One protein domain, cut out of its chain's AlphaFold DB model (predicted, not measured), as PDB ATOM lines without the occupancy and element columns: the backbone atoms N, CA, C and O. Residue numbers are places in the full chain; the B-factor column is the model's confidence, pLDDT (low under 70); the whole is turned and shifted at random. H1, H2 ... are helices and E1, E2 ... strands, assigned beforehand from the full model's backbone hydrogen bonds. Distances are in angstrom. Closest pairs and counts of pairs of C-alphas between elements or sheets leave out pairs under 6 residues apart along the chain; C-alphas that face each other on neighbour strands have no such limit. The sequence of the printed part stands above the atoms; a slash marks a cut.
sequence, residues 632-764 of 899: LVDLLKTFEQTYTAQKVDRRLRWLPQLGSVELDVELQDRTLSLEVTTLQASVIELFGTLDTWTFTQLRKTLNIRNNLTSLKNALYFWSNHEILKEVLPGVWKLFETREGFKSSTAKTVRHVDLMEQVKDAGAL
ATOM      1  N   LEU A 632     150.838  45.668  47.317       78.19
ATOM      2  CA  LEU A 632     149.797  44.701  46.983       78.19
ATOM      3  C   LEU A 632     150.364  43.282  46.900       78.19
ATOM      4  O   LEU A 632     149.733  42.354  47.387       78.19
ATOM      5  N   VAL A 633     151.567  43.095  46.350       83.19
ATOM      6  CA  VAL A 633     152.208  41.771  46.270       83.19
ATOM      7  C   VAL A 633     152.398  41.149  47.651       83.19
ATOM      8  O   VAL A 633     152.164  39.951  47.802       83.19
ATOM      9  N   ASP A 634     152.832  41.927  48.639       83.81
ATOM     10  CA  ASP A 634     153.074  41.400  49.983       83.81
ATOM     11  C   ASP A 634     151.764  40.986  50.662       83.81
ATOM     12  O   ASP A 634     151.675  39.871  51.174       83.81
ATOM     13  N   LEU A 635     150.720  41.814  50.565       81.62
ATOM     14  CA  LEU A 635     149.398  41.481  51.097       81.62
ATOM     15  C   LEU A 635     148.774  40.257  50.397       81.62
ATOM     16  O   LEU A 635     148.241  39.371  51.066       81.62
ATOM     17  N   LEU A 636     148.891  40.161  49.067       85.06
ATOM     18  CA  LEU A 636     148.400  39.014  48.291       85.06
ATOM     19  C   LEU A 636     149.131  37.717  48.665       85.06
ATOM     20  O   LEU A 636     148.503  36.664  48.753       85.06
ATOM     21  N   LYS A 637     150.444  37.777  48.929       86.25
ATOM     22  CA  LYS A 637     151.215  36.617  49.407       86.25
ATOM     23  C   LYS A 637     150.792  36.181  50.801       86.25
ATOM     24  O   LYS A 637     150.722  34.982  51.051       86.25
ATOM     25  N   THR A 638     150.541  37.124  51.710       86.62
ATOM     26  CA  THR A 638     150.042  36.798  53.052       86.62
ATOM     27  C   THR A 638     148.697  36.085  52.955       86.62
ATOM     28  O   THR A 638     148.529  35.038  53.576       86.62
ATOM     29  N   PHE A 639     147.792  36.583  52.106       86.75
ATOM     30  CA  PHE A 639     146.507  35.934  51.843       86.75
ATOM     31  C   PHE A 639     146.677  34.523  51.254       86.75
ATOM     32  O   PHE A 639     146.056  33.570  51.725       86.75
ATOM     33  N   GLU A 640     147.555  34.362  50.258       87.38
ATOM     34  CA  GLU A 640     147.841  33.070  49.621       87.38
ATOM     35  C   GLU A 640     148.365  32.035  50.628       87.38
ATOM     36  O   GLU A 640     147.895  30.900  50.647       87.38
ATOM     37  N   GLN A 641     149.271  32.437  51.524       86.94
ATOM     38  CA  GLN A 641     149.799  31.563  52.576       86.94
ATOM     39  C   GLN A 641     148.708  31.103  53.549       86.94
ATOM     40  O   GLN A 641     148.653  29.920  53.890       86.94
ATOM     41  N   THR A 642     147.821  32.008  53.975       85.06
ATOM     42  CA  THR A 642     146.697  31.641  54.847       85.06
ATOM     43  C   THR A 642     145.670  30.765  54.146       85.06
ATOM     44  O   THR A 642     145.152  29.829  54.753       85.06
ATOM     45  N   TYR A 643     145.428  30.997  52.854       86.12
ATOM     46  CA  TYR A 643     144.533  30.161  52.065       86.12
ATOM     47  C   TYR A 643     145.074  28.735  51.927       86.12
ATOM     48  O   TYR A 643     144.344  27.781  52.192       86.12
ATOM     49  N   THR A 644     146.354  28.564  51.580       87.75
ATOM     50  CA  THR A 644     146.978  27.234  51.466       87.75
ATOM     51  C   THR A 644     147.035  26.507  52.812       87.75
ATOM     52  O   THR A 644     146.905  25.287  52.852       87.75
ATOM     53  N   ALA A 645     147.146  27.229  53.933       86.81
ATOM     54  CA  ALA A 645     147.031  26.626  55.262       86.81
ATOM     55  C   ALA A 645     145.613  26.092  55.552       86.81
ATOM     56  O   ALA A 645     145.464  25.065  56.211       86.81
ATOM     57  N   GLN A 646     144.570  26.761  55.048       84.38
ATOM     58  CA  GLN A 646     143.173  26.344  55.217       84.38
ATOM     59  C   GLN A 646     142.735  25.274  54.198       84.38
ATOM     60  O   GLN A 646     141.882  24.432  54.496       84.38
ATOM     61  N   LYS A 647     143.292  25.304  52.984       85.31
ATOM     62  CA  LYS A 647     143.017  24.383  51.874       85.31
ATOM     63  C   LYS A 647     144.338  23.851  51.313       85.31
ATOM     64  O   LYS A 647     144.891  24.416  50.376       85.31
ATOM     65  N   VAL A 648     144.797  22.743  51.896       80.19
ATOM     66  CA  VAL A 648     146.133  22.161  51.669       80.19
ATOM     67  C   VAL A 648     146.366  21.746  50.208       80.19
ATOM     68  O   VAL A 648     147.425  22.033  49.660       80.19
ATOM     69  N   ASP A 649     145.344  21.199  49.546       83.50
ATOM     70  CA  ASP A 649     145.452  20.643  48.182       83.50
ATOM     71  C   ASP A 649     145.129  21.681  47.084       83.50
ATOM     72  O   ASP A 649     144.694  21.346  45.982       83.50
ATOM     73  N   ARG A 650     145.196  22.986  47.391       82.38
ATOM     74  CA  ARG A 650     144.792  24.049  46.453       82.38
ATOM     75  C   ARG A 650     145.776  25.210  46.422       82.38
ATOM     76  O   ARG A 650     146.293  25.657  47.443       82.38
ATOM     77  N   ARG A 651     145.985  25.751  45.219       81.38
ATOM     78  CA  ARG A 651     146.814  26.939  44.963       81.38
ATOM     79  C   ARG A 651     146.007  28.019  44.257       81.38
ATOM     80  O   ARG A 651     145.169  27.709  43.415       81.38
ATOM     81  N   LEU A 652     146.287  29.277  44.585       83.50
ATOM     82  CA  LEU A 652     145.619  30.433  43.989       83.50
ATOM     83  C   LEU A 652     146.398  30.955  42.777       83.50
ATOM     84  O   LEU A 652     147.626  30.884  42.721       83.50
ATOM     85  N   ARG A 653     145.681  31.510  41.795       84.38
ATOM     86  CA  ARG A 653     146.294  32.195  40.651       84.38
ATOM     87  C   ARG A 653     145.558  33.486  40.328       84.38
ATOM     88  O   ARG A 653     144.664  33.482  39.487       84.38
ATOM     89  N   TRP A 654     146.076  34.570  40.892       83.81
ATOM     90  CA  TRP A 654     145.575  35.930  40.736       83.81
ATOM     91  C   TRP A 654     145.379  36.354  39.271       83.81
ATOM     92  O   TRP A 654     146.275  36.185  38.427       83.81
ATOM     93  N   LEU A 655     144.231  36.965  38.975       83.00
ATOM     94  CA  LEU A 655     143.897  37.538  37.669       83.00
ATOM     95  C   LEU A 655     143.856  39.067  37.784       83.00
ATOM     96  O   LEU A 655     142.807  39.675  37.986       83.00
ATOM     97  N   PRO A 656     144.997  39.742  37.577       77.88
ATOM     98  CA  PRO A 656     145.148  41.125  37.991       77.88
ATOM     99  C   PRO A 656     144.223  42.086  37.228       77.88
ATOM    100  O   PRO A 656     143.856  43.105  37.777       77.88
ATOM    101  N   GLN A 657     143.805  41.792  35.993       77.12
ATOM    102  CA  GLN A 657     143.046  42.730  35.145       77.12
ATOM    103  C   GLN A 657     141.619  43.046  35.609       77.12
ATOM    104  O   GLN A 657     141.096  44.081  35.208       77.12
ATOM    105  N   LEU A 658     140.981  42.167  36.384       78.31
ATOM    106  CA  LEU A 658     139.570  42.336  36.759       78.31
ATOM    107  C   LEU A 658     139.410  42.885  38.183       78.31
ATOM    108  O   LEU A 658     138.288  43.079  38.634       78.31
ATOM    109  N   GLY A 659     140.516  43.141  38.888       78.50
ATOM    110  CA  GLY A 659     140.472  43.706  40.230       78.50
ATOM    111  C   GLY A 659     140.170  45.207  40.230       78.50
ATOM    112  O   GLY A 659     140.704  45.974  39.419       78.50
ATOM    113  N   SER A 660     139.366  45.623  41.204       82.44
ATOM    114  CA  SER A 660     139.115  47.016  41.576       82.44
ATOM    115  C   SER A 660     139.770  47.326  42.918       82.44
ATOM    116  O   SER A 660     139.729  46.502  43.827       82.44
ATOM    117  N   VAL A 661     140.360  48.511  43.044       84.88
ATOM    118  CA  VAL A 661     141.009  48.988  44.266       84.88
ATOM    119  C   VAL A 661     140.474  50.377  44.587       84.88
ATOM    120  O   VAL A 661     140.463  51.255  43.721       84.88
ATOM    121  N   GLU A 662     140.048  50.574  45.828       86.19
ATOM    122  CA  GLU A 662     139.756  51.897  46.374       86.19
ATOM    123  C   GLU A 662     141.071  52.500  46.874       86.19
ATOM    124  O   GLU A 662     141.776  51.895  47.682       86.19
ATOM    125  N   LEU A 663     141.453  53.652  46.325       87.19
ATOM    126  CA  LEU A 663     142.703  54.326  46.654       87.19
ATOM    127  C   LEU A 663     142.432  55.729  47.160       87.19
ATOM    128  O   LEU A 663     141.785  56.519  46.473       87.19
ATOM    129  N   ASP A 664     143.064  56.060  48.277       87.56
ATOM    130  CA  ASP A 664     143.223  57.433  48.729       87.56
ATOM    131  C   ASP A 664     144.591  57.946  48.276       87.56
ATOM    132  O   ASP A 664     145.644  57.521  48.757       87.56
ATOM    133  N   VAL A 665     144.584  58.841  47.288       85.62
ATOM    134  CA  VAL A 665     145.793  59.488  46.772       85.62
ATOM    135  C   VAL A 665     145.969  60.821  47.487       85.62
ATOM    136  O   VAL A 665     145.254  61.786  47.206       85.62
ATOM    137  N   GLU A 666     146.931  60.880  48.402       87.00
ATOM    138  CA  GLU A 666     147.321  62.111  49.089       87.00
ATOM    139  C   GLU A 666     148.363  62.874  48.257       87.00
ATOM    140  O   GLU A 666     149.488  62.417  48.058       87.00
ATOM    141  N   LEU A 667     147.971  64.037  47.738       83.69
ATOM    142  CA  LEU A 667     148.836  65.004  47.060       83.69
ATOM    143  C   LEU A 667     149.076  66.208  47.985       83.69
ATOM    144  O   LEU A 667     148.385  66.388  48.986       83.69
ATOM    145  N   GLN A 668     150.031  67.076  47.635       80.06
ATOM    146  CA  GLN A 668     150.370  68.250  48.456       80.06
ATOM    147  C   GLN A 668     149.209  69.242  48.620       80.06
ATOM    148  O   GLN A 668     149.146  69.945  49.626       80.06
ATOM    149  N   ASP A 669     148.310  69.323  47.638       80.31
ATOM    150  CA  ASP A 669     147.178  70.253  47.634       80.31
ATOM    151  C   ASP A 669     145.820  69.599  47.946       80.31
ATOM    152  O   ASP A 669     144.881  70.309  48.314       80.31
ATOM    153  N   ARG A 670     145.684  68.272  47.791       80.56
ATOM    154  CA  ARG A 670     144.405  67.554  47.922       80.56
ATOM    155  C   ARG A 670     144.573  66.067  48.215       80.56
ATOM    156  O   ARG A 670     145.522  65.441  47.760       80.56
ATOM    157  N   THR A 671     143.570  65.482  48.855       85.19
ATOM    158  CA  THR A 671     143.378  64.031  48.932       85.19
ATOM    159  C   THR A 671     142.266  63.614  47.965       85.19
ATOM    160  O   THR A 671     141.247  64.298  47.845       85.19
ATOM    161  N   LEU A 672     142.476  62.540  47.202       82.75
ATOM    162  CA  LEU A 672     141.510  62.015  46.232       82.75
ATOM    163  C   LEU A 672     141.213  60.546  46.523       82.75
ATOM    164  O   LEU A 672     142.067  59.698  46.278       82.75
ATOM    165  N   SER A 673     139.991  60.262  46.965       86.12
ATOM    166  CA  SER A 673     139.456  58.903  47.072       86.12
ATOM    167  C   SER A 673     138.873  58.485  45.723       86.12
ATOM    168  O   SER A 673     137.896  59.074  45.250       86.12
ATOM    169  N   LEU A 674     139.505  57.520  45.055       86.25
ATOM    170  CA  LEU A 674     139.128  57.054  43.720       86.25
ATOM    171  C   LEU A 674     139.041  55.531  43.688       86.25
ATOM    172  O   LEU A 674     139.944  54.831  44.143       86.25
ATOM    173  N   GLU A 675     137.992  55.021  43.054       83.00
ATOM    174  CA  GLU A 675     137.926  53.619  42.657       83.00
ATOM    175  C   GLU A 675     138.639  53.449  41.319       83.00
ATOM    176  O   GLU A 675     138.256  54.048  40.308       83.00
ATOM    177  N   VAL A 676     139.690  52.638  41.297       86.31
ATOM    178  CA  VAL A 676     140.495  52.422  40.097       86.31
ATOM    179  C   VAL A 676     140.745  50.943  39.854       86.31
ATOM    180  O   VAL A 676     140.654  50.103  40.746       86.31
ATOM    181  N   THR A 677     141.108  50.604  38.624       85.88
ATOM    182  CA  THR A 677     141.608  49.259  38.314       85.88
ATOM    183  C   THR A 677     142.953  49.018  39.003       85.88
ATOM    184  O   THR A 677     143.766  49.932  39.154       85.88
ATOM    185  N   THR A 678     143.254  47.769  39.342       84.44
ATOM    186  CA  THR A 678     144.577  47.334  39.847       84.44
ATOM    187  C   THR A 678     145.755  47.807  38.982       84.44
ATOM    188  O   THR A 678     146.845  48.069  39.497       84.44
ATOM    189  N   LEU A 679     145.564  47.931  37.661       85.19
ATOM    190  CA  LEU A 679     146.587  48.433  36.744       85.19
ATOM    191  C   LEU A 679     146.798  49.932  36.950       85.19
ATOM    192  O   LEU A 679     147.937  50.369  37.090       85.19
ATOM    193  N   GLN A 680     145.717  50.713  37.011       87.50
ATOM    194  CA  GLN A 680     145.784  52.141  37.328       87.50
ATOM    195  C   GLN A 680     146.413  52.373  38.711       87.50
ATOM    196  O   GLN A 680     147.280  53.239  38.822       87.50
ATOM    197  N   ALA A 681     146.061  51.554  39.708       87.12
ATOM    198  CA  ALA A 681     146.657  51.557  41.046       87.12
ATOM    199  C   ALA A 681     148.172  51.307  41.015       87.12
ATOM    200  O   ALA A 681     148.963  52.065  41.571       87.12
ATOM    201  N   SER A 682     148.594  50.274  40.285       86.12
ATOM    202  CA  SER A 682     150.012  49.921  40.170       86.12
ATOM    203  C   SER A 682     150.814  51.005  39.445       86.12
ATOM    204  O   SER A 682     151.976  51.237  39.772       86.12
ATOM    205  N   VAL A 683     150.206  51.688  38.468       87.56
ATOM    206  CA  VAL A 683     150.836  52.820  37.777       87.56
ATOM    207  C   VAL A 683     151.075  53.969  38.752       87.56
ATOM    208  O   VAL A 683     152.204  54.448  38.818       87.56
ATOM    209  N   ILE A 684     150.065  54.401  39.515       87.12
ATOM    210  CA  ILE A 684     150.222  55.558  40.408       87.12
ATOM    211  C   ILE A 684     151.202  55.276  41.557       87.12
ATOM    212  O   ILE A 684     152.001  56.145  41.894       87.12
ATOM    213  N   GLU A 685     151.250  54.046  42.077       85.69
ATOM    214  CA  GLU A 685     152.228  53.671  43.108       85.69
ATOM    215  C   GLU A 685     153.676  53.740  42.591       85.69
ATOM    216  O   GLU A 685     154.567  54.198  43.307       85.69
ATOM    217  N   LEU A 686     153.928  53.372  41.327       85.06
ATOM    218  CA  LEU A 686     155.250  53.549  40.713       85.06
ATOM    219  C   LEU A 686     155.640  55.030  40.618       85.06
ATOM    220  O   LEU A 686     156.797  55.373  40.877       85.06
ATOM    221  N   PHE A 687     154.690  55.912  40.299       86.31
ATOM    222  CA  PHE A 687     154.919  57.360  40.314       86.31
ATOM    223  C   PHE A 687     155.178  57.910  41.723       86.31
ATOM    224  O   PHE A 687     155.857  58.921  41.843       86.31
ATOM    225  N   GLY A 688     154.747  57.217  42.780       82.81
ATOM    226  CA  GLY A 688     155.129  57.540  44.158       82.81
ATOM    227  C   GLY A 688     156.605  57.267  44.487       82.81
ATOM    228  O   GLY A 688     157.122  57.804  45.459       82.81
ATOM    229  N   THR A 689     157.304  56.443  43.693       83.94
ATOM    230  CA  THR A 689     158.748  56.180  43.886       83.94
ATOM    231  C   THR A 689     159.648  57.096  43.060       83.94
ATOM    232  O   THR A 689     160.764  57.399  43.477       83.94
ATOM    233  N   LEU A 690     159.181  57.508  41.878       85.19
ATOM    234  CA  LEU A 690     159.893  58.388  40.955       85.19
ATOM    235  C   LEU A 690     158.888  59.290  40.233       85.19
ATOM    236  O   LEU A 690     157.948  58.798  39.609       85.19
ATOM    237  N   ASP A 691     159.162  60.592  40.207       83.75
ATOM    238  CA  ASP A 691     158.251  61.591  39.631       83.75
ATOM    239  C   ASP A 691     158.140  61.516  38.103       83.75
ATOM    240  O   ASP A 691     157.176  62.005  37.512       83.75
ATOM    241  N   THR A 692     159.144  60.949  37.429       85.94
ATOM    242  CA  THR A 692     159.205  60.875  35.964       85.94
ATOM    243  C   THR A 692     159.486  59.465  35.485       85.94
ATOM    244  O   THR A 692     160.507  58.875  35.842       85.94
ATOM    245  N   TRP A 693     158.637  58.972  34.587       86.81
ATOM    246  CA  TRP A 693     158.759  57.644  34.003       86.81
ATOM    247  C   TRP A 693     158.637  57.684  32.484       86.81
ATOM    248  O   TRP A 693     157.794  58.382  31.917       86.81
ATOM    249  N   THR A 694     159.445  56.871  31.801       86.44
ATOM    250  CA  THR A 694     159.245  56.611  30.369       86.44
ATOM    251  C   THR A 694     158.283  55.443  30.149       86.44
ATOM    252  O   THR A 694     158.272  54.471  30.908       86.44
ATOM    253  N   PHE A 695     157.521  55.471  29.056       84.00
ATOM    254  CA  PHE A 695     156.588  54.406  28.674       84.00
ATOM    255  C   PHE A 695     157.287  53.040  28.551       84.00
ATOM    256  O   PHE A 695     156.750  52.008  28.951       84.00
ATOM    257  N   THR A 696     158.525  53.023  28.050       83.12
ATOM    258  CA  THR A 696     159.354  51.813  27.960       83.12
ATOM    259  C   THR A 696     159.794  51.276  29.316       83.12
ATOM    260  O   THR A 696     159.880  50.059  29.478       83.12
ATOM    261  N   GLN A 697     160.076  52.153  30.285       83.25
ATOM    262  CA  GLN A 697     160.408  51.740  31.649       83.25
ATOM    263  C   GLN A 697     159.170  51.185  32.350       83.25
ATOM    264  O   GLN A 697     159.251  50.071  32.854       83.25
ATOM    265  N   LEU A 698     158.022  51.872  32.268       83.19
ATOM    266  CA  LEU A 698     156.746  51.399  32.828       83.19
ATOM    267  C   LEU A 698     156.343  50.032  32.270       83.19
ATOM    268  O   LEU A 698     155.944  49.137  33.010       83.19
ATOM    269  N   ARG A 699     156.504  49.826  30.959       83.00
ATOM    270  CA  ARG A 699     156.237  48.526  30.332       83.00
ATOM    271  C   ARG A 699     157.129  47.419  30.899       83.00
ATOM    272  O   ARG A 699     156.648  46.307  31.111       83.00
ATOM    273  N   LYS A 700     158.421  47.701  31.100       84.00
ATOM    274  CA  LYS A 700     159.388  46.731  31.634       84.00
ATOM    275  C   LYS A 700     159.124  46.424  33.107       84.00
ATOM    276  O   LYS A 700     159.153  45.254  33.472       84.00
ATOM    277  N   THR A 701     158.843  47.436  33.927       80.31
ATOM    278  CA  THR A 701     158.594  47.263  35.367       80.31
ATOM    279  C   THR A 701     157.286  46.526  35.636       80.31
ATOM    280  O   THR A 701     157.283  45.560  36.396       80.31
ATOM    281  N   LEU A 702     156.204  46.884  34.937       78.56
ATOM    282  CA  LEU A 702     154.907  46.200  35.040       78.56
ATOM    283  C   LEU A 702     154.863  44.866  34.266       78.56
ATOM    284  O   LEU A 702     153.903  44.108  34.397       78.56
ATOM    285  N   ASN A 703     155.902  44.542  33.481       79.25
ATOM    286  CA  ASN A 703     156.021  43.332  32.654       79.25
ATOM    287  C   ASN A 703     154.838  43.124  31.679       79.25
ATOM    288  O   ASN A 703     154.369  42.007  31.460       79.25
ATOM    289  N   ILE A 704     154.352  44.205  31.064       76.50
ATOM    290  CA  ILE A 704     153.226  44.151  30.121       76.50
ATOM    291  C   ILE A 704     153.747  43.739  28.736       76.50
ATOM    292  O   ILE A 704     154.377  44.522  28.014       76.50
ATOM    293  N   ARG A 705     153.485  42.485  28.350       64.75
ATOM    294  CA  ARG A 705     153.965  41.924  27.075       64.75
ATOM    295  C   ARG A 705     153.146  42.403  25.871       64.75
ATOM    296  O   ARG A 705     153.751  42.904  24.923       64.75
ATOM    297  N   ASN A 706     151.811  42.336  25.950       63.41
ATOM    298  CA  ASN A 706     150.928  42.454  24.775       63.41
ATOM    299  C   ASN A 706     149.929  43.636  24.834       63.41
ATOM    300  O   ASN A 706     149.613  44.213  23.798       63.41
ATOM    301  N   ASN A 707     149.483  44.063  26.024       66.00
ATOM    302  CA  ASN A 707     148.411  45.062  26.185       66.00
ATOM    303  C   ASN A 707     148.939  46.501  26.322       66.00
ATOM    304  O   ASN A 707     148.827  47.137  27.369       66.00
ATOM    305  N   LEU A 708     149.523  47.031  25.244       77.62
ATOM    306  CA  LEU A 708     150.028  48.413  25.210       77.62
ATOM    307  C   LEU A 708     148.910  49.462  25.309       77.62
ATOM    308  O   LEU A 708     149.147  50.556  25.820       77.62
ATOM    309  N   THR A 709     147.705  49.132  24.839       78.94
ATOM    310  CA  THR A 709     146.532  50.016  24.867       78.94
ATOM    311  C   THR A 709     146.033  50.247  26.292       78.94
ATOM    312  O   THR A 709     145.825  51.392  26.673       78.94
ATOM    313  N   SER A 710     145.939  49.200  27.120       77.19
ATOM    314  CA  SER A 710     145.478  49.320  28.512       77.19
ATOM    315  C   SER A 710     146.395  50.208  29.357       77.19
ATOM    316  O   SER A 710     145.913  51.018  30.142       77.19
ATOM    317  N   LEU A 711     147.718  50.124  29.147       82.56
ATOM    318  CA  LEU A 711     148.679  51.005  29.817       82.56
ATOM    319  C   LEU A 711     148.509  52.470  29.389       82.56
ATOM    320  O   LEU A 711     148.554  53.363  30.230       82.56
ATOM    321  N   LYS A 712     148.285  52.727  28.093       84.44
ATOM    322  CA  LYS A 712     147.988  54.081  27.601       84.44
ATOM    323  C   LYS A 712     146.685  54.615  28.189       84.44
ATOM    324  O   LYS A 712     146.669  55.741  28.666       84.44
ATOM    325  N   ASN A 713     145.631  53.802  28.218       85.12
ATOM    326  CA  ASN A 713     144.342  54.180  28.797       85.12
ATOM    327  C   ASN A 713     144.465  54.495  30.294       85.12
ATOM    328  O   ASN A 713     143.874  55.465  30.755       85.12
ATOM    329  N   ALA A 714     145.277  53.742  31.041       84.56
ATOM    330  CA  ALA A 714     145.554  54.042  32.443       84.56
ATOM    331  C   ALA A 714     146.303  55.374  32.628       84.56
ATOM    332  O   ALA A 714     145.958  56.150  33.514       84.56
ATOM    333  N   LEU A 715     147.288  55.676  31.776       85.88
ATOM    334  CA  LEU A 715     147.991  56.965  31.805       85.88
ATOM    335  C   LEU A 715     147.063  58.131  31.435       85.88
ATOM    336  O   LEU A 715     147.093  59.168  32.094       85.88
ATOM    337  N   TYR A 716     146.203  57.953  30.428       86.44
ATOM    338  CA  TYR A 716     145.207  58.957  30.051       86.44
ATOM    339  C   TYR A 716     144.155  59.172  31.135       86.44
ATOM    340  O   TYR A 716     143.812  60.317  31.398       86.44
ATOM    341  N   PHE A 717     143.706  58.117  31.815       86.94
ATOM    342  CA  PHE A 717     142.808  58.227  32.966       86.94
ATOM    343  C   PHE A 717     143.402  59.138  34.051       86.94
ATOM    344  O   PHE A 717     142.788  60.125  34.452       86.94
ATOM    345  N   TRP A 718     144.651  58.891  34.452       86.81
ATOM    346  CA  TRP A 718     145.339  59.743  35.424       86.81
ATOM    347  C   TRP A 718     145.644  61.153  34.896       86.81
ATOM    348  O   TRP A 718     145.763  62.100  35.677       86.81
ATOM    349  N   SER A 719     145.734  61.320  33.575       85.75
ATOM    350  CA  SER A 719     145.814  62.637  32.943       85.75
ATOM    351  C   SER A 719     144.488  63.396  32.993       85.75
ATOM    352  O   SER A 719     144.485  64.596  33.273       85.75
ATOM    353  N   ASN A 720     143.362  62.701  32.814       84.75
ATOM    354  CA  ASN A 720     142.015  63.257  32.954       84.75
ATOM    355  C   ASN A 720     141.743  63.704  34.403       84.75
ATOM    356  O   ASN A 720     141.102  64.732  34.609       84.75
ATOM    357  N   HIS A 721     142.312  63.015  35.400       82.44
ATOM    358  CA  HIS A 721     142.281  63.422  36.815       82.44
ATOM    359  C   HIS A 721     143.301  64.521  37.194       82.44
ATOM    360  O   HIS A 721     143.391  64.921  38.360       82.44
ATOM    361  N   GLU A 722     144.036  65.061  36.214       82.12
ATOM    362  CA  GLU A 722     145.033  66.129  36.382       82.12
ATOM    363  C   GLU A 722     146.211  65.743  37.299       82.12
ATOM    364  O   GLU A 722     146.760  66.595  37.993       82.12
ATOM    365  N   ILE A 723     146.592  64.459  37.320       83.50
ATOM    366  CA  ILE A 723     147.705  63.942  38.141       83.50
ATOM    367  C   ILE A 723     148.960  63.714  37.285       83.50
ATOM    368  O   ILE A 723     150.069  64.078  37.678       83.50
ATOM    369  N   LEU A 724     148.792  63.148  36.085       84.81
ATOM    370  CA  LEU A 724     149.892  62.836  35.166       84.81
ATOM    371  C   LEU A 724     149.823  63.667  33.881       84.81
ATOM    372  O   LEU A 724     148.759  63.841  33.285       84.81
ATOM    373  N   LYS A 725     150.975  64.133  33.394       82.75
ATOM    374  CA  LYS A 725     151.075  64.831  32.102       82.75
ATOM    375  C   LYS A 725     152.246  64.311  31.282       82.75
ATOM    376  O   LYS A 725     153.333  64.074  31.809       82.75
ATOM    377  N   GLU A 726     152.032  64.180  29.980       83.56
ATOM    378  CA  GLU A 726     153.088  63.842  29.032       83.56
ATOM    379  C   GLU A 726     153.913  65.099  28.717       83.56
ATOM    380  O   GLU A 726     153.395  66.065  28.160       83.56
ATOM    381  N   VAL A 727     155.187  65.118  29.119       79.25
ATOM    382  CA  VAL A 727     156.089  66.273  28.922       79.25
ATOM    383  C   VAL A 727     156.813  66.172  27.579       79.25
ATOM    384  O   VAL A 727     156.970  67.164  26.870       79.25
ATOM    385  N   LEU A 728     157.233  64.959  27.226       73.94
ATOM    386  CA  LEU A 728     157.846  64.581  25.952       73.94
ATOM    387  C   LEU A 728     157.154  63.302  25.463       73.94
ATOM    388  O   LEU A 728     156.649  62.558  26.303       73.94
ATOM    389  N   PRO A 729     157.141  62.999  24.152       73.56
ATOM    390  CA  PRO A 729     156.514  61.783  23.641       73.56
ATOM    391  C   PRO A 729     157.071  60.537  24.345       73.56
ATOM    392  O   PRO A 729     158.257  60.220  24.242       73.56
ATOM    393  N   GLY A 730     156.210  59.839  25.083       73.50
ATOM    394  CA  GLY A 730     156.553  58.667  25.879       73.50
ATOM    395  C   GLY A 730     157.183  58.953  27.246       73.50
ATOM    396  O   GLY A 730     157.602  57.993  27.893       73.50
ATOM    397  N   VAL A 731     157.246  60.205  27.711       84.25
ATOM    398  CA  VAL A 731     157.751  60.595  29.040       84.25
ATOM    399  C   VAL A 731     156.647  61.270  29.842       84.25
ATOM    400  O   VAL A 731     156.173  62.357  29.505       84.25
ATOM    401  N   TRP A 732     156.279  60.629  30.943       85.06
ATOM    402  CA  TRP A 732     155.199  61.044  31.822       85.06
ATOM    403  C   TRP A 732     155.772  61.579  33.127       85.06
ATOM    404  O   TRP A 732     156.700  60.990  33.687       85.06
ATOM    405  N   LYS A 733     155.226  62.702  33.592       85.44
ATOM    406  CA  LYS A 733     155.611  63.351  34.844       85.44
ATOM    407  C   LYS A 733     154.408  63.479  35.779       85.44
ATOM    408  O   LYS A 733     153.315  63.829  35.322       85.44
ATOM    409  N   LEU A 734     154.649  63.223  37.061       86.25
ATOM    410  CA  LEU A 734     153.738  63.470  38.172       86.25
ATOM    411  C   LEU A 734     153.691  64.965  38.513       86.25
ATOM    412  O   LEU A 734     154.726  65.635  38.572       86.25
ATOM    413  N   PHE A 735     152.486  65.488  38.732       81.62
ATOM    414  CA  PHE A 735     152.262  66.846  39.219       81.62
ATOM    415  C   PHE A 735     151.534  66.794  40.560       81.62
ATOM    416  O   PHE A 735     150.370  66.410  40.624       81.62
ATOM    417  N   GLU A 736     152.225  67.207  41.622       77.75
ATOM    418  CA  GLU A 736     151.693  67.207  42.993       77.75
ATOM    419  C   GLU A 736     150.733  68.369  43.277       77.75
ATOM    420  O   GLU A 736     149.992  68.313  44.250       77.75
ATOM    421  N   THR A 737     150.742  69.420  42.443       76.31
ATOM    422  CA  THR A 737     149.848  70.579  42.568       76.31
ATOM    423  C   THR A 737     149.084  70.849  41.277       76.31
ATOM    424  O   THR A 737     149.634  70.825  40.166       76.31
ATOM    425  N   ARG A 738     147.805  71.205  41.414       68.00
ATOM    426  CA  ARG A 738     146.923  71.565  40.293       68.00
ATOM    427  C   ARG A 738     147.416  72.795  39.525       68.00
ATOM    428  O   ARG A 738     147.227  72.897  38.311       68.00
ATOM    429  N   GLU A 739     148.069  73.724  40.215       61.47
ATOM    430  CA  GLU A 739     148.682  74.915  39.614       61.47
ATOM    431  C   GLU A 739     149.941  74.567  38.801       61.47
ATOM    432  O   GLU A 739     150.127  75.079  37.691       61.47
ATOM    433  N   GLY A 740     150.754  73.616  39.276       62.50
ATOM    434  CA  GLY A 740     151.884  73.051  38.530       62.50
ATOM    435  C   GLY A 740     151.452  72.332  37.244       62.50
ATOM    436  O   GLY A 740     152.105  72.447  36.205       62.50
ATOM    437  N   PHE A 741     150.305  71.650  37.273       66.12
ATOM    438  CA  PHE A 741     149.730  70.987  36.099       66.12
ATOM    439  C   PHE A 741     149.265  71.987  35.019       66.12
ATOM    440  O   PHE A 741     149.516  71.791  33.819       66.12
ATOM    441  N   LYS A 742     148.615  73.081  35.446       63.97
ATOM    442  CA  LYS A 742     148.083  74.144  34.570       63.97
ATOM    443  C   LYS A 742     149.163  75.072  34.005       63.97
ATOM    444  O   LYS A 742     149.017  75.529  32.876       63.97
ATOM    445  N   SER A 743     150.235  75.331  34.755       58.31
ATOM    446  CA  SER A 743     151.358  76.185  34.327       58.31
ATOM    447  C   SER A 743     152.310  75.511  33.329       58.31
ATOM    448  O   SER A 743     153.059  76.188  32.626       58.31
ATOM    449  N   SER A 744     152.268  74.181  33.214       59.78
ATOM    450  CA  SER A 744     153.073  73.427  32.249       59.78
ATOM    451  C   SER A 744     152.619  73.665  30.796       59.78
ATOM    452  O   SER A 744     151.456  73.448  30.457       59.78
ATOM    453  N   THR A 745     153.555  74.012  29.904       51.06
ATOM    454  CA  THR A 745     153.334  74.249  28.457       51.06
ATOM    455  C   THR A 745     153.047  72.982  27.641       51.06
ATOM    456  O   THR A 745     152.770  73.065  26.442       51.06
ATOM    457  N   ALA A 746     153.103  71.801  28.262       56.91
ATOM    458  CA  ALA A 746     152.816  70.535  27.598       56.91
ATOM    459  C   ALA A 746     151.335  70.428  27.175       56.91
ATOM    460  O   ALA A 746     150.435  70.849  27.908       56.91
ATOM    461  N   LYS A 747     151.070  69.845  25.997       53.75
ATOM    462  CA  LYS A 747     149.702  69.621  25.499       53.75
ATOM    463  C   LYS A 747     148.994  68.590  26.377       53.75
ATOM    464  O   LYS A 747     149.471  67.471  26.527       53.75
ATOM    465  N   THR A 748     147.835  68.945  26.917       53.78
ATOM    466  CA  THR A 748     146.906  67.976  27.504       53.78
ATOM    467  C   THR A 748     146.297  67.142  26.385       53.78
ATOM    468  O   THR A 748     145.490  67.630  25.593       53.78
ATOM    469  N   VAL A 749     146.691  65.873  26.298       53.56
ATOM    470  CA  VAL A 749     146.004  64.905  25.443       53.56
ATOM    471  C   VAL A 749     144.730  64.498  26.173       53.56
ATOM    472  O   VAL A 749     144.733  63.586  26.992       53.56
ATOM    473  N   ARG A 750     143.636  65.222  25.914       43.69
ATOM    474  CA  ARG A 750     142.302  64.786  26.329       43.69
ATOM    475  C   ARG A 750     141.908  63.619  25.439       43.69
ATOM    476  O   ARG A 750     141.577  63.819  24.272       43.69
ATOM    477  N   HIS A 751     141.970  62.409  25.973       41.56
ATOM    478  CA  HIS A 751     141.274  61.296  25.354       41.56
ATOM    479  C   HIS A 751     139.794  61.453  25.717       41.56
ATOM    480  O   HIS A 751     139.471  61.578  26.897       41.56
ATOM    481  N   VAL A 752     138.907  61.499  24.715       34.06
ATOM    482  CA  VAL A 752     137.464  61.320  24.946       34.06
ATOM    483  C   VAL A 752     137.341  60.010  25.695       34.06
ATOM    484  O   VAL A 752     137.857  59.010  25.199       34.06
ATOM    485  N   ASP A 753     136.771  60.026  26.895       31.36
ATOM    486  CA  ASP A 753     136.575  58.820  27.685       31.36
ATOM    487  C   ASP A 753     135.833  57.780  26.836       31.36
ATOM    488  O   ASP A 753     134.612  57.731  26.804       31.36
ATOM    489  N   LEU A 754     136.582  56.883  26.195       31.31
ATOM    490  CA  LEU A 754     136.123  55.540  25.880       31.31
ATOM    491  C   LEU A 754     136.251  54.723  27.169       31.31
ATOM    492  O   LEU A 754     136.781  53.616  27.182       31.31
ATOM    493  N   MET A 755     135.684  55.246  28.259       30.06
ATOM    494  CA  MET A 755     135.111  54.426  29.318       30.06
ATOM    495  C   MET A 755     133.842  53.733  28.789       30.06
ATOM    496  O   MET A 755     132.858  53.633  29.500       30.06
ATOM    497  N   GLU A 756     133.850  53.250  27.547       29.36
ATOM    498  CA  GLU A 756     132.785  52.423  26.985       29.36
ATOM    499  C   GLU A 756     133.319  51.029  26.621       29.36
ATOM    500  O   GLU A 756     132.633  50.048  26.845       29.36
ATOM    501  N   GLN A 757     134.611  50.859  26.301       26.89
ATOM    502  CA  GLN A 757     135.143  49.527  25.947       26.89
ATOM    503  C   GLN A 757     135.668  48.669  27.115       26.89
ATOM    504  O   GLN A 757     136.023  47.512  26.914       26.89
ATOM    505  N   VAL A 758     135.700  49.195  28.345       29.50
ATOM    506  CA  VAL A 758     135.839  48.372  29.576       29.50
ATOM    507  C   VAL A 758     134.551  48.411  30.414       29.50
ATOM    508  O   VAL A 758     134.361  47.599  31.317       29.50
ATOM    509  N   LYS A 759     133.602  49.288  30.057       27.88
ATOM    510  CA  LYS A 759     132.249  49.299  30.619       27.88
ATOM    511  C   LYS A 759     131.349  48.213  30.013       27.88
ATOM    512  O   LYS A 759     130.471  47.739  30.721       27.88
ATOM    513  N   ASP A 760     131.657  47.675  28.836       26.27
ATOM    514  CA  ASP A 760     130.911  46.528  28.276       26.27
ATOM    515  C   ASP A 760     131.145  45.181  28.992       26.27
ATOM    516  O   ASP A 760     130.438  44.204  28.733       26.27
ATOM    517  N   ALA A 761     132.087  45.130  29.943       28.09
ATOM    518  CA  ALA A 761     132.247  44.007  30.871       28.09
ATOM    519  C   ALA A 761     131.880  44.348  32.332       28.09
ATOM    520  O   ALA A 761     131.878  43.450  33.167       28.09
ATOM    521  N   GLY A 762     131.557  45.612  32.655       28.09
ATOM    522  CA  GLY A 762     131.432  46.066  34.051       28.09
ATOM    523  C   GLY A 762     130.486  47.240  34.337       28.09
ATOM    524  O   GLY A 762     130.378  47.651  35.486       28.09
ATOM    525  N   ALA A 763     129.763  47.792  33.361       25.73
ATOM    526  CA  ALA A 763     128.811  48.878  33.591       25.73
ATOM    527  C   ALA A 763     127.517  48.719  32.782       25.73
ATOM    528  O   ALA A 763     127.208  49.486  31.880       25.73
ATOM    529  N   LEU A 764     126.692  47.781  33.241       27.39
ATOM    530  CA  LEU A 764     125.226  47.907  33.238       27.39
ATOM    531  C   LEU A 764     124.701  48.163  34.672       27.39
ATOM    532  O   LEU A 764     123.565  47.831  35.033       27.39
TER     533      LEU A 764
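AT A GLANCE: This is residues 632 to 764 of the 899 residues of the protein "CULLIN_2 domain-containing protein" of Puccinia sorghi (UniProt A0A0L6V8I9). A small body is built round helix H2, with the two-stranded hairpin E1 and E2 on one side of it and H4 packed on it from another, while the last residues of H2 reach a small three-stranded sheet, E3, E5 and E4. From one end of this body H1 and the link that folds back from it, residues 647 to 659, make an arm that gives much of the length, and residues 645 to 650 stick out at its tip; at the other end is the short helix H5, from which residues 744 to 764 run back past H4 as a tail. The printed part has 133 residues, with five named helices and five named strands in the order H1 E1 E2 H2 E3 H3 H4 E4 E5 H5. Both sheets are antiparallel, and the class is mixed, helices and strands. The whole is only just compact, close to loose, with a radius of gyration of the C-alphas of 16.9 A, and it is elongated, spanning 58 by 32 by 29 A.

HOW THE PARTS SIT: H1, residues 632 to 646, is the longest helix and touches no other helix. A long link of 13 residues leads to E1, residues 660 to 666, which forms a hairpin with E2, residues 671 to 677. These neighbours are antiparallel, with N 661 and O 676 2.8 A apart and N 672 and O 665 2.9 A apart, within hydrogen-bond range. H2, residues 678 to 687, follows without a residue between; the closest C-alphas of E1 and H2 are those of Ser 660 and Thr 678, 5.7 A apart. E3, residues 692 to 694, is followed directly by H3, residues 695 to 701. H2 and H3 are close but not clearly touching, the closest C-alphas being those of Val 683 and Leu 698 at 7.8 A, and they stand about perpendicular at 76 degrees. H4, residues 708 to 720, touches H2, with the C-alphas of Gln 680 and Ala 714 closest at 5.2 A, at a steep tilt of 67 degrees, the same way. E4, residues 724 to 728, forms a hairpin with E5, residues 731 to 734, where N 731 and O 728 are 2.8 A apart. E5 is the inner strand between the edge strands E3 and E4, and N 693 of E3 and O 732 of E5 are 2.9 A apart. E3, H3 and H4, then E4 make a split strand-helix-strand unit, two strands running the same way with E5 between them in the sheet, and its crossover is right-handed. H4 only grazes this sheet, with residues 715 to 719. H5, residues 738 to 743, is only just on the sheet, with 5 pairs of C-alphas within 10 A, and only grazes it. In H1, H2, H3, H4 and H5 every O i to N i+4 pair is within hydrogen-bond range.

IN THESE COORDINATES: H1 begins at C-alpha 632, (149.797, 44.701, 46.983), and is 21.2 A long from first to last C-alpha. E1 measures 18.8 A, E2 18.3 A, H2 14.4 A and H4 18.6 A. H4 ends at C-alpha 720, (142.015, 63.257, 32.954). H5 ends at C-alpha 743, (151.358, 76.185, 34.327).

THE WHOLE: The two C-alphas farthest apart are those of Asp 649 and Thr 745, 57.7 A. The printed part has no cut, and the link from H1 to E1 is long. The mean pLDDT of the printed part is 74.9; residues 705 to 707 and 738 to 764 are under 70.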